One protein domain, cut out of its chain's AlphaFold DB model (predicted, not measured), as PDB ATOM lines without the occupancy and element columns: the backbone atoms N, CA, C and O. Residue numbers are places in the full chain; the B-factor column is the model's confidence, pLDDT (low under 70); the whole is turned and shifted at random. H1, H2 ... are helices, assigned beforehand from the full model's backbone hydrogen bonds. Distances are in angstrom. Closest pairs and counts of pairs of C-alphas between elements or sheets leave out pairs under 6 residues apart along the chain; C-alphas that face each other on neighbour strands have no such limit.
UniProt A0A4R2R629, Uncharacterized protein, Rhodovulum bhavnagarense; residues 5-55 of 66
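AT A GLANCE: This is residues 5 to 55 of the 66 residues of an uncharacterized protein of Rhodovulum bhavnagarense (UniProt A0A4R2R629). Four short helices are set round a small ring, with tight corners from H2 to H3 and from H3 to H4. H1 packs on H3 and also meets H4, while it stays apart from H2, and the long link of residues 13 to 25, with a small strand-like turn at residues 19 to 24, leads from H1 to H2. The printed part has 51 residues, with four named helices in the order H1, H2, H3, H4 and no named strand; its class is all helix. It is compact, with a radius of gyration of the C-alphas of 10.3 A, and its rounded outline spans 28 by 23 by 15 A.

HOW THE PARTS SIT: H3, residues 38 to 46, is the hub, touching three other helices. H2, residues 26 to 34, and H3 touch only at the corner by their link, and only just, with 3 pairs of C-alphas within 8 A; the closest C-alphas are those of Arg 32 and Leu 40, 7.0 A apart. Their lines are about perpendicular, at 80 degrees. H1, residues 5 to 12, touches H3 with 6 such pairs, the closest C-alphas being those of Ala 11 and Met 43, 6.3 A apart. These two run opposite ways at a steep tilt of 59 degrees. H4, residues 48 to 54, and H3 touch only at the corner, and only just, with 3 pairs; the closest C-alphas are those of Val 45 and Lys 51, 5.2 A apart. They run opposite ways at a steep tilt of 58 degrees. H1 and H4 only just touch, also with 3 pairs, the closest C-alphas being those of Leu 8 and Leu 50, 7.2 A apart. They run opposite ways at a steep tilt of 68 degrees, only just short of about perpendicular. H2 is apart from both H1 and H4. In H1, H2, H3 and H4 every O i to N i+4 pair is within hydrogen-bond range.

IN THESE COORDINATES: H2 is 11.9 A from first to last C-alpha and begins at C-alpha 26, (171.422, 234.592, 143.639). H3 is 12.1 A long. H1 begins at C-alpha 5, (175.597, 227.585, 151.501), and is 10.1 A long. H4 is 10.1 A long and ends at C-alpha 54, (169.783, 234.365, 159.937).

THE WHOLE: The two C-alphas farthest apart, those of Gly 21 and Phe 55, are 29.1 A apart. The printed part has no cut. The link from H1 to H2 is long, with 13 residues, and within it residues 19 to 20 pair antiparallel with residues 23 to 24. The links from H2 to H3 and from H3 to H4 are tight. The mean pLDDT of the printed part is 76.3, and residues 5, 16, 21 to 22 and 48 are under 70.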
ATOM      1  N   ILE A   5     176.158 227.619 152.853       69.88
ATOM      2  CA  ILE A   5     175.597 227.585 151.501       69.88
ATOM      3  C   ILE A   5     175.041 226.200 151.153       69.88
ATOM      4  O   ILE A   5     174.040 226.140 150.455       69.88
ATOM      5  N   ASP A   6     175.652 225.110 151.620       76.94
ATOM      6  CA  ASP A   6     175.136 223.754 151.392       76.94
ATOM      7  C   ASP A   6     173.836 223.532 152.178       76.94
ATOM      8  O   ASP A   6     172.853 223.096 151.591       76.94
ATOM      9  N   ASP A   7     173.783 223.952 153.449       75.56
ATOM     10  CA  ASP A   7     172.544 223.953 154.251       75.56
ATOM     11  C   ASP A   7     171.448 224.813 153.604       75.56
ATOM     12  O   ASP A   7     170.279 224.429 153.565       75.56
ATOM     13  N   LEU A   8     171.821 225.979 153.065       75.88
ATOM     14  CA  LEU A   8     170.896 226.843 152.337       75.88
ATOM     15  C   LEU A   8     170.390 226.144 151.070       75.88
ATOM     16  O   LEU A   8     169.202 226.201 150.771       75.88
ATOM     17  N   LYS A   9     171.281 225.462 150.340       74.94
ATOM     18  CA  LYS A   9     170.919 224.713 149.137       74.94
ATOM     19  C   LYS A   9     169.988 223.546 149.453       74.94
ATOM     20  O   LYS A   9     169.057 223.337 148.689       74.94
ATOM     21  N   GLU A  10     170.194 222.833 150.558       78.75
ATOM     22  CA  GLU A  10     169.284 221.774 151.015       78.75
ATOM     23  C   GLU A  10     167.925 222.331 151.454       78.75
ATOM     24  O   GLU A  10     166.893 221.773 151.088       78.75
ATOM     25  N   ALA A  11     167.900 223.453 152.178       75.56
ATOM     26  CA  ALA A  11     166.652 224.077 152.620       75.56
ATOM     27  C   ALA A  11     165.834 224.674 151.464       75.56
ATOM     28  O   ALA A  11     164.607 224.663 151.513       75.56
ATOM     29  N   LEU A  12     166.508 225.181 150.428       76.12
ATOM     30  CA  LEU A  12     165.886 225.742 149.226       76.12
ATOM     31  C   LEU A  12     165.671 224.685 148.131       76.12
ATOM     32  O   LEU A  12     164.985 224.975 147.158       76.12
ATOM     33  N   ALA A  13     166.215 223.469 148.268       73.12
ATOM     34  CA  ALA A  13     166.071 222.380 147.295       73.12
ATOM     35  C   ALA A  13     164.618 222.041 146.900       73.12
ATOM     36  O   ALA A  13     164.411 221.665 145.744       73.12
ATOM     37  N   PRO A  14     163.605 222.155 147.790       74.25
ATOM     38  CA  PRO A  14     162.207 221.979 147.398       74.25
ATOM     39  C   PRO A  14     161.741 223.036 146.392       74.25
ATOM     40  O   PRO A  14     160.881 222.763 145.555       74.25
ATOM     41  N   ASP A  15     162.331 224.230 146.450       71.88
ATOM     42  CA  ASP A  15     161.980 225.371 145.620       71.88
ATOM     43  C   ASP A  15     162.887 225.446 144.389       71.88
ATOM     44  O   ASP A  15     163.825 226.240 144.276       71.88
ATOM     45  N   ALA A  16     162.564 224.600 143.411       68.94
ATOM     46  CA  ALA A  16     163.242 224.563 142.115       68.94
ATOM     47  C   ALA A  16     163.190 225.906 141.358       68.94
ATOM     48  O   ALA A  16     163.950 226.108 140.422       68.94
ATOM     49  N   SER A  17     162.323 226.838 141.771       72.19
ATOM     50  CA  SER A  17     162.239 228.199 141.231       72.19
ATOM     51  C   SER A  17     163.480 229.059 141.535       72.19
ATOM     52  O   SER A  17     163.738 230.048 140.848       72.19
ATOM     53  N   LEU A  18     164.267 228.667 142.542       71.62
ATOM     54  CA  LEU A  18     165.470 229.366 143.004       71.62
ATOM     55  C   LEU A  18     166.763 228.737 142.467       71.62
ATOM     56  O   LEU A  18     167.859 229.237 142.740       71.62
ATOM     57  N   PHE A  19     166.638 227.663 141.685       75.19
ATOM     58  CA  PHE A  19     167.748 226.939 141.083       75.19
ATOM     59  C   PHE A  19     167.607 226.905 139.570       75.19
ATOM     60  O   PHE A  19     166.574 226.519 139.032       75.19
ATOM     61  N   GLU A  20     168.691 227.217 138.872       72.56
ATOM     62  CA  GLU A  20     168.767 227.056 137.425       72.56
ATOM     63  C   GLU A  20     170.023 226.255 137.096       72.56
ATOM     64  O   GLU A  20     171.132 226.616 137.486       72.56
ATOM     65  N   GLY A  21     169.853 225.101 136.445       63.72
ATOM     66  CA  GLY A  21     170.980 224.262 136.018       63.72
ATOM     67  C   GLY A  21     171.843 223.672 137.146       63.72
ATOM     68  O   GLY A  21     172.950 223.220 136.872       63.72
ATOM     69  N   GLY A  22     171.362 223.658 138.393       65.88
ATOM     70  CA  GLY A  22     172.119 223.185 139.564       65.88
ATOM     71  C   GLY A  22     172.861 224.288 140.324       65.88
ATOM     72  O   GLY A  22     173.462 224.015 141.368       65.88
ATOM     73  N   ASP A  23     172.766 225.533 139.853       71.25
ATOM     74  CA  ASP A  23     173.273 226.708 140.548       71.25
ATOM     75  C   ASP A  23     172.141 227.530 141.164       71.25
ATOM     76  O   ASP A  23     171.050 227.676 140.611       71.25
ATOM     77  N   LEU A  24     172.418 228.061 142.354       78.44
ATOM     78  CA  LEU A  24     171.487 228.919 143.071       78.44
ATOM     79  C   LEU A  24     171.409 230.266 142.344       78.44
ATOM     80  O   LEU A  24     172.414 230.985 142.254       78.44
ATOM     81  N   LEU A  25     170.218 230.641 141.883       82.38
ATOM     82  CA  LEU A  25     169.973 231.944 141.280       82.38
ATOM     83  C   LEU A  25     170.004 233.025 142.359       82.38
ATOM     84  O   LEU A  25     168.980 233.418 142.918       82.38
ATOM     85  N   LYS A  26     171.204 233.542 142.633       79.69
ATOM     86  CA  LYS A  26     171.422 234.592 143.639       79.69
ATOM     87  C   LYS A  26     170.486 235.782 143.436       79.69
ATOM     88  O   LYS A  26     169.968 236.291 144.416       79.69
ATOM     89  N   SER A  27     170.240 236.192 142.191       84.75
ATOM     90  CA  SER A  27     169.340 237.307 141.875       84.75
ATOM     91  C   SER A  27     167.907 237.043 142.332       84.75
ATOM     92  O   SER A  27     167.335 237.876 143.023       84.75
ATOM     93  N   VAL A  28     167.359 235.863 142.028       81.12
ATOM     94  CA  VAL A  28     165.979 235.503 142.395       81.12
ATOM     95  C   VAL A  28     165.847 235.329 143.905       81.12
ATOM     96  O   VAL A  28     164.891 235.817 144.502       81.12
ATOM     97  N   VAL A  29     166.839 234.704 144.546       79.44
ATOM     98  CA  VAL A  29     166.884 234.575 146.011       79.44
ATOM     99  C   VAL A  29     166.942 235.952 146.677       79.44
ATOM    100  O   VAL A  29     166.223 236.192 147.643       79.44
ATOM    101  N   ILE A  30     167.760 236.872 146.155       81.25
ATOM    102  CA  ILE A  30     167.867 238.244 146.669       81.25
ATOM    103  C   ILE A  30     166.555 239.007 146.468       81.25
ATOM    104  O   ILE A  30     166.106 239.666 147.400       81.25
ATOM    105  N   GLU A  31     165.915 238.903 145.303       85.62
ATOM    106  CA  GLU A  31     164.619 239.539 145.043       85.62
ATOM    107  C   GLU A  31     163.521 239.000 145.964       85.62
ATOM    108  O   GLU A  31     162.810 239.786 146.586       85.62
ATOM    109  N   ARG A  32     163.424 237.676 146.135       80.44
ATOM    110  CA  ARG A  32     162.477 237.044 147.069       80.44
ATOM    111  C   ARG A  32     162.741 237.441 148.519       80.44
ATOM    112  O   ARG A  32     161.797 237.703 149.261       80.44
ATOM    113  N   ALA A  33     164.009 237.543 148.915       79.94
ATOM    114  CA  ALA A  33     164.383 238.022 150.242       79.94
ATOM    115  C   ALA A  33     164.009 239.503 150.437       79.94
ATOM    116  O   ALA A  33     163.471 239.865 151.482       79.94
ATOM    117  N   LEU A  34     164.233 240.347 149.423       82.12
ATOM    118  CA  LEU A  34     163.816 241.756 149.408       82.12
ATOM    119  C   LEU A  34     162.295 241.913 149.467       82.12
ATOM    120  O   LEU A  34     161.802 242.827 150.124       82.12
ATOM    121  N   GLN A  35     161.556 241.021 148.809       85.00
ATOM    122  CA  GLN A  35     160.095 240.981 148.865       85.00
ATOM    123  C   GLN A  35     159.568 240.420 150.194       85.00
ATOM    124  O   GLN A  35     158.356 240.421 150.395       85.00
ATOM    125  N   MET A  36     160.451 239.967 151.098       79.44
ATOM    126  CA  MET A  36     160.089 239.262 152.332       79.44
ATOM    127  C   MET A  36     159.071 238.158 152.056       79.44
ATOM    128  O   MET A  36     158.032 238.057 152.709       79.44
ATOM    129  N   ASP A  37     159.372 237.358 151.040       81.81
ATOM    130  CA  ASP A  37     158.484 236.308 150.591       81.81
ATOM    131  C   ASP A  37     158.227 235.305 151.736       81.81
ATOM    132  O   ASP A  37     159.180 234.735 152.284       81.81
ATOM    133  N   PRO A  38     156.966 235.125 152.165       80.31
ATOM    134  CA  PRO A  38     156.648 234.342 153.355       80.31
ATOM    135  C   PRO A  38     156.970 232.857 153.172       80.31
ATOM    136  O   PRO A  38     157.344 232.208 154.148       80.31
ATOM    137  N   ASP A  39     156.893 232.337 151.944       80.56
ATOM    138  CA  ASP A  39     157.288 230.966 151.619       80.56
ATOM    139  C   ASP A  39     158.808 230.788 151.765       80.56
ATOM    140  O   ASP A  39     159.261 229.867 152.452       80.56
ATOM    141  N   LEU A  40     159.605 231.731 151.238       78.19
ATOM    142  CA  LEU A  40     161.063 231.756 151.427       78.19
ATOM    143  C   LEU A  40     161.448 231.804 152.914       78.19
ATOM    144  O   LEU A  40     162.283 231.025 153.380       78.19
ATOM    145  N   ILE A  41     160.836 232.713 153.673       79.75
ATOM    146  CA  ILE A  41     161.105 232.872 155.108       79.75
ATOM    147  C   ILE A  41     160.675 231.615 155.875       79.75
ATOM    148  O   ILE A  41     161.411 231.157 156.750       79.75
ATOM    149  N   GLY A  42     159.529 231.020 155.533       79.69
ATOM    150  CA  GLY A  42     159.047 229.777 156.134       79.69
ATOM    151  C   GLY A  42     160.035 228.623 155.959       79.69
ATOM    152  O   GLY A  42     160.364 227.937 156.930       79.69
ATOM    153  N   MET A  43     160.591 228.461 154.757       77.44
ATOM    154  CA  MET A  43     161.626 227.455 154.494       77.44
ATOM    155  C   MET A  43     162.910 227.720 155.291       77.44
ATOM    156  O   MET A  43     163.453 226.805 155.911       77.44
ATOM    157  N   LEU A  44     163.358 228.978 155.361       77.75
ATOM    158  CA  LEU A  44     164.551 229.367 156.127       77.75
ATOM    159  C   LEU A  44     164.392 229.132 157.641       77.75
ATOM    160  O   LEU A  44     165.367 228.802 158.316       77.75
ATOM    161  N   VAL A  45     163.175 229.277 158.178       76.88
ATOM    162  CA  VAL A  45     162.855 229.050 159.600       76.88
ATOM    163  C   VAL A  45     162.657 227.563 159.926       76.88
ATOM    164  O   VAL A  45     162.759 227.184 161.094       76.88
ATOM    165  N   THR A  46     162.411 226.718 158.921       74.69
ATOM    166  CA  THR A  46     162.217 225.266 159.098       74.69
ATOM    167  C   THR A  46     163.522 224.550 159.458       74.69
ATOM    168  O   THR A  46     163.496 223.527 160.137       74.69
ATOM    169  N   SER A  47     164.671 225.098 159.054       73.12
ATOM    170  CA  SER A  47     165.981 224.552 159.411       73.12
ATOM    171  C   SER A  47     166.548 225.275 160.635       73.12
ATOM    172  O   SER A  47     166.893 226.455 160.562       73.12
ATOM    173  N   ASP A  48     166.695 224.568 161.761       69.06
ATOM    174  CA  ASP A  48     167.229 225.121 163.019       69.06
ATOM    175  C   ASP A  48     168.610 225.778 162.845       69.06
ATOM    176  O   ASP A  48     168.916 226.796 163.470       69.06
ATOM    177  N   ARG A  49     169.433 225.238 161.938       74.25
ATOM    178  CA  ARG A  49     170.772 225.756 161.636       74.25
ATOM    179  C   ARG A  49     170.709 227.128 160.963       74.25
ATOM    180  O   ARG A  49     171.407 228.053 161.374       74.25
ATOM    181  N   LEU A  50     169.850 227.272 159.955       74.69
ATOM    182  CA  LEU A  50     169.627 228.544 159.263       74.69
ATOM    183  C   LEU A  50     168.938 229.545 160.184       74.69
ATOM    184  O   LEU A  50     169.311 230.717 160.201       74.69
ATOM    185  N   LYS A  51     168.010 229.073 161.016       74.06
ATOM    186  CA  LYS A  51     167.334 229.901 162.005       74.06
ATOM    187  C   LYS A  51     168.327 230.577 162.949       74.06
ATOM    188  O   LYS A  51     168.287 231.793 163.062       74.06
ATOM    189  N   SER A  52     169.270 229.833 163.530       72.31
ATOM    190  CA  SER A  52     170.308 230.406 164.404       72.31
ATOM    191  C   SER A  52     171.292 231.349 163.703       72.31
ATOM    192  O   SER A  52     171.911 232.174 164.372       72.31
ATOM    193  N   HIS A  53     171.469 231.235 162.384       74.94
ATOM    194  CA  HIS A  53     172.390 232.088 161.628       74.94
ATOM    195  C   HIS A  53     171.736 233.358 161.070       74.94
ATOM    196  O   HIS A  53     172.375 234.409 161.055       74.94
ATOM    197  N   PHE A  54     170.490 233.267 160.601       71.31
ATOM    198  CA  PHE A  54     169.783 234.365 159.937       71.31
ATOM    199  C   PHE A  54     168.812 235.104 160.857       71.31
ATOM    200  O   PHE A  54     168.572 236.295 160.658       71.31
ATOM    201  N   PHE A  55     168.265 234.428 161.869       74.81
ATOM    202  CA  PHE A  55     167.284 235.008 162.774       74.81
ATOM    203  C   PHE A  55     167.891 235.124 164.165       74.81
ATOM    204  O   PHE A  55     168.260 234.142 164.801       74.81
TER     205      PHE A  55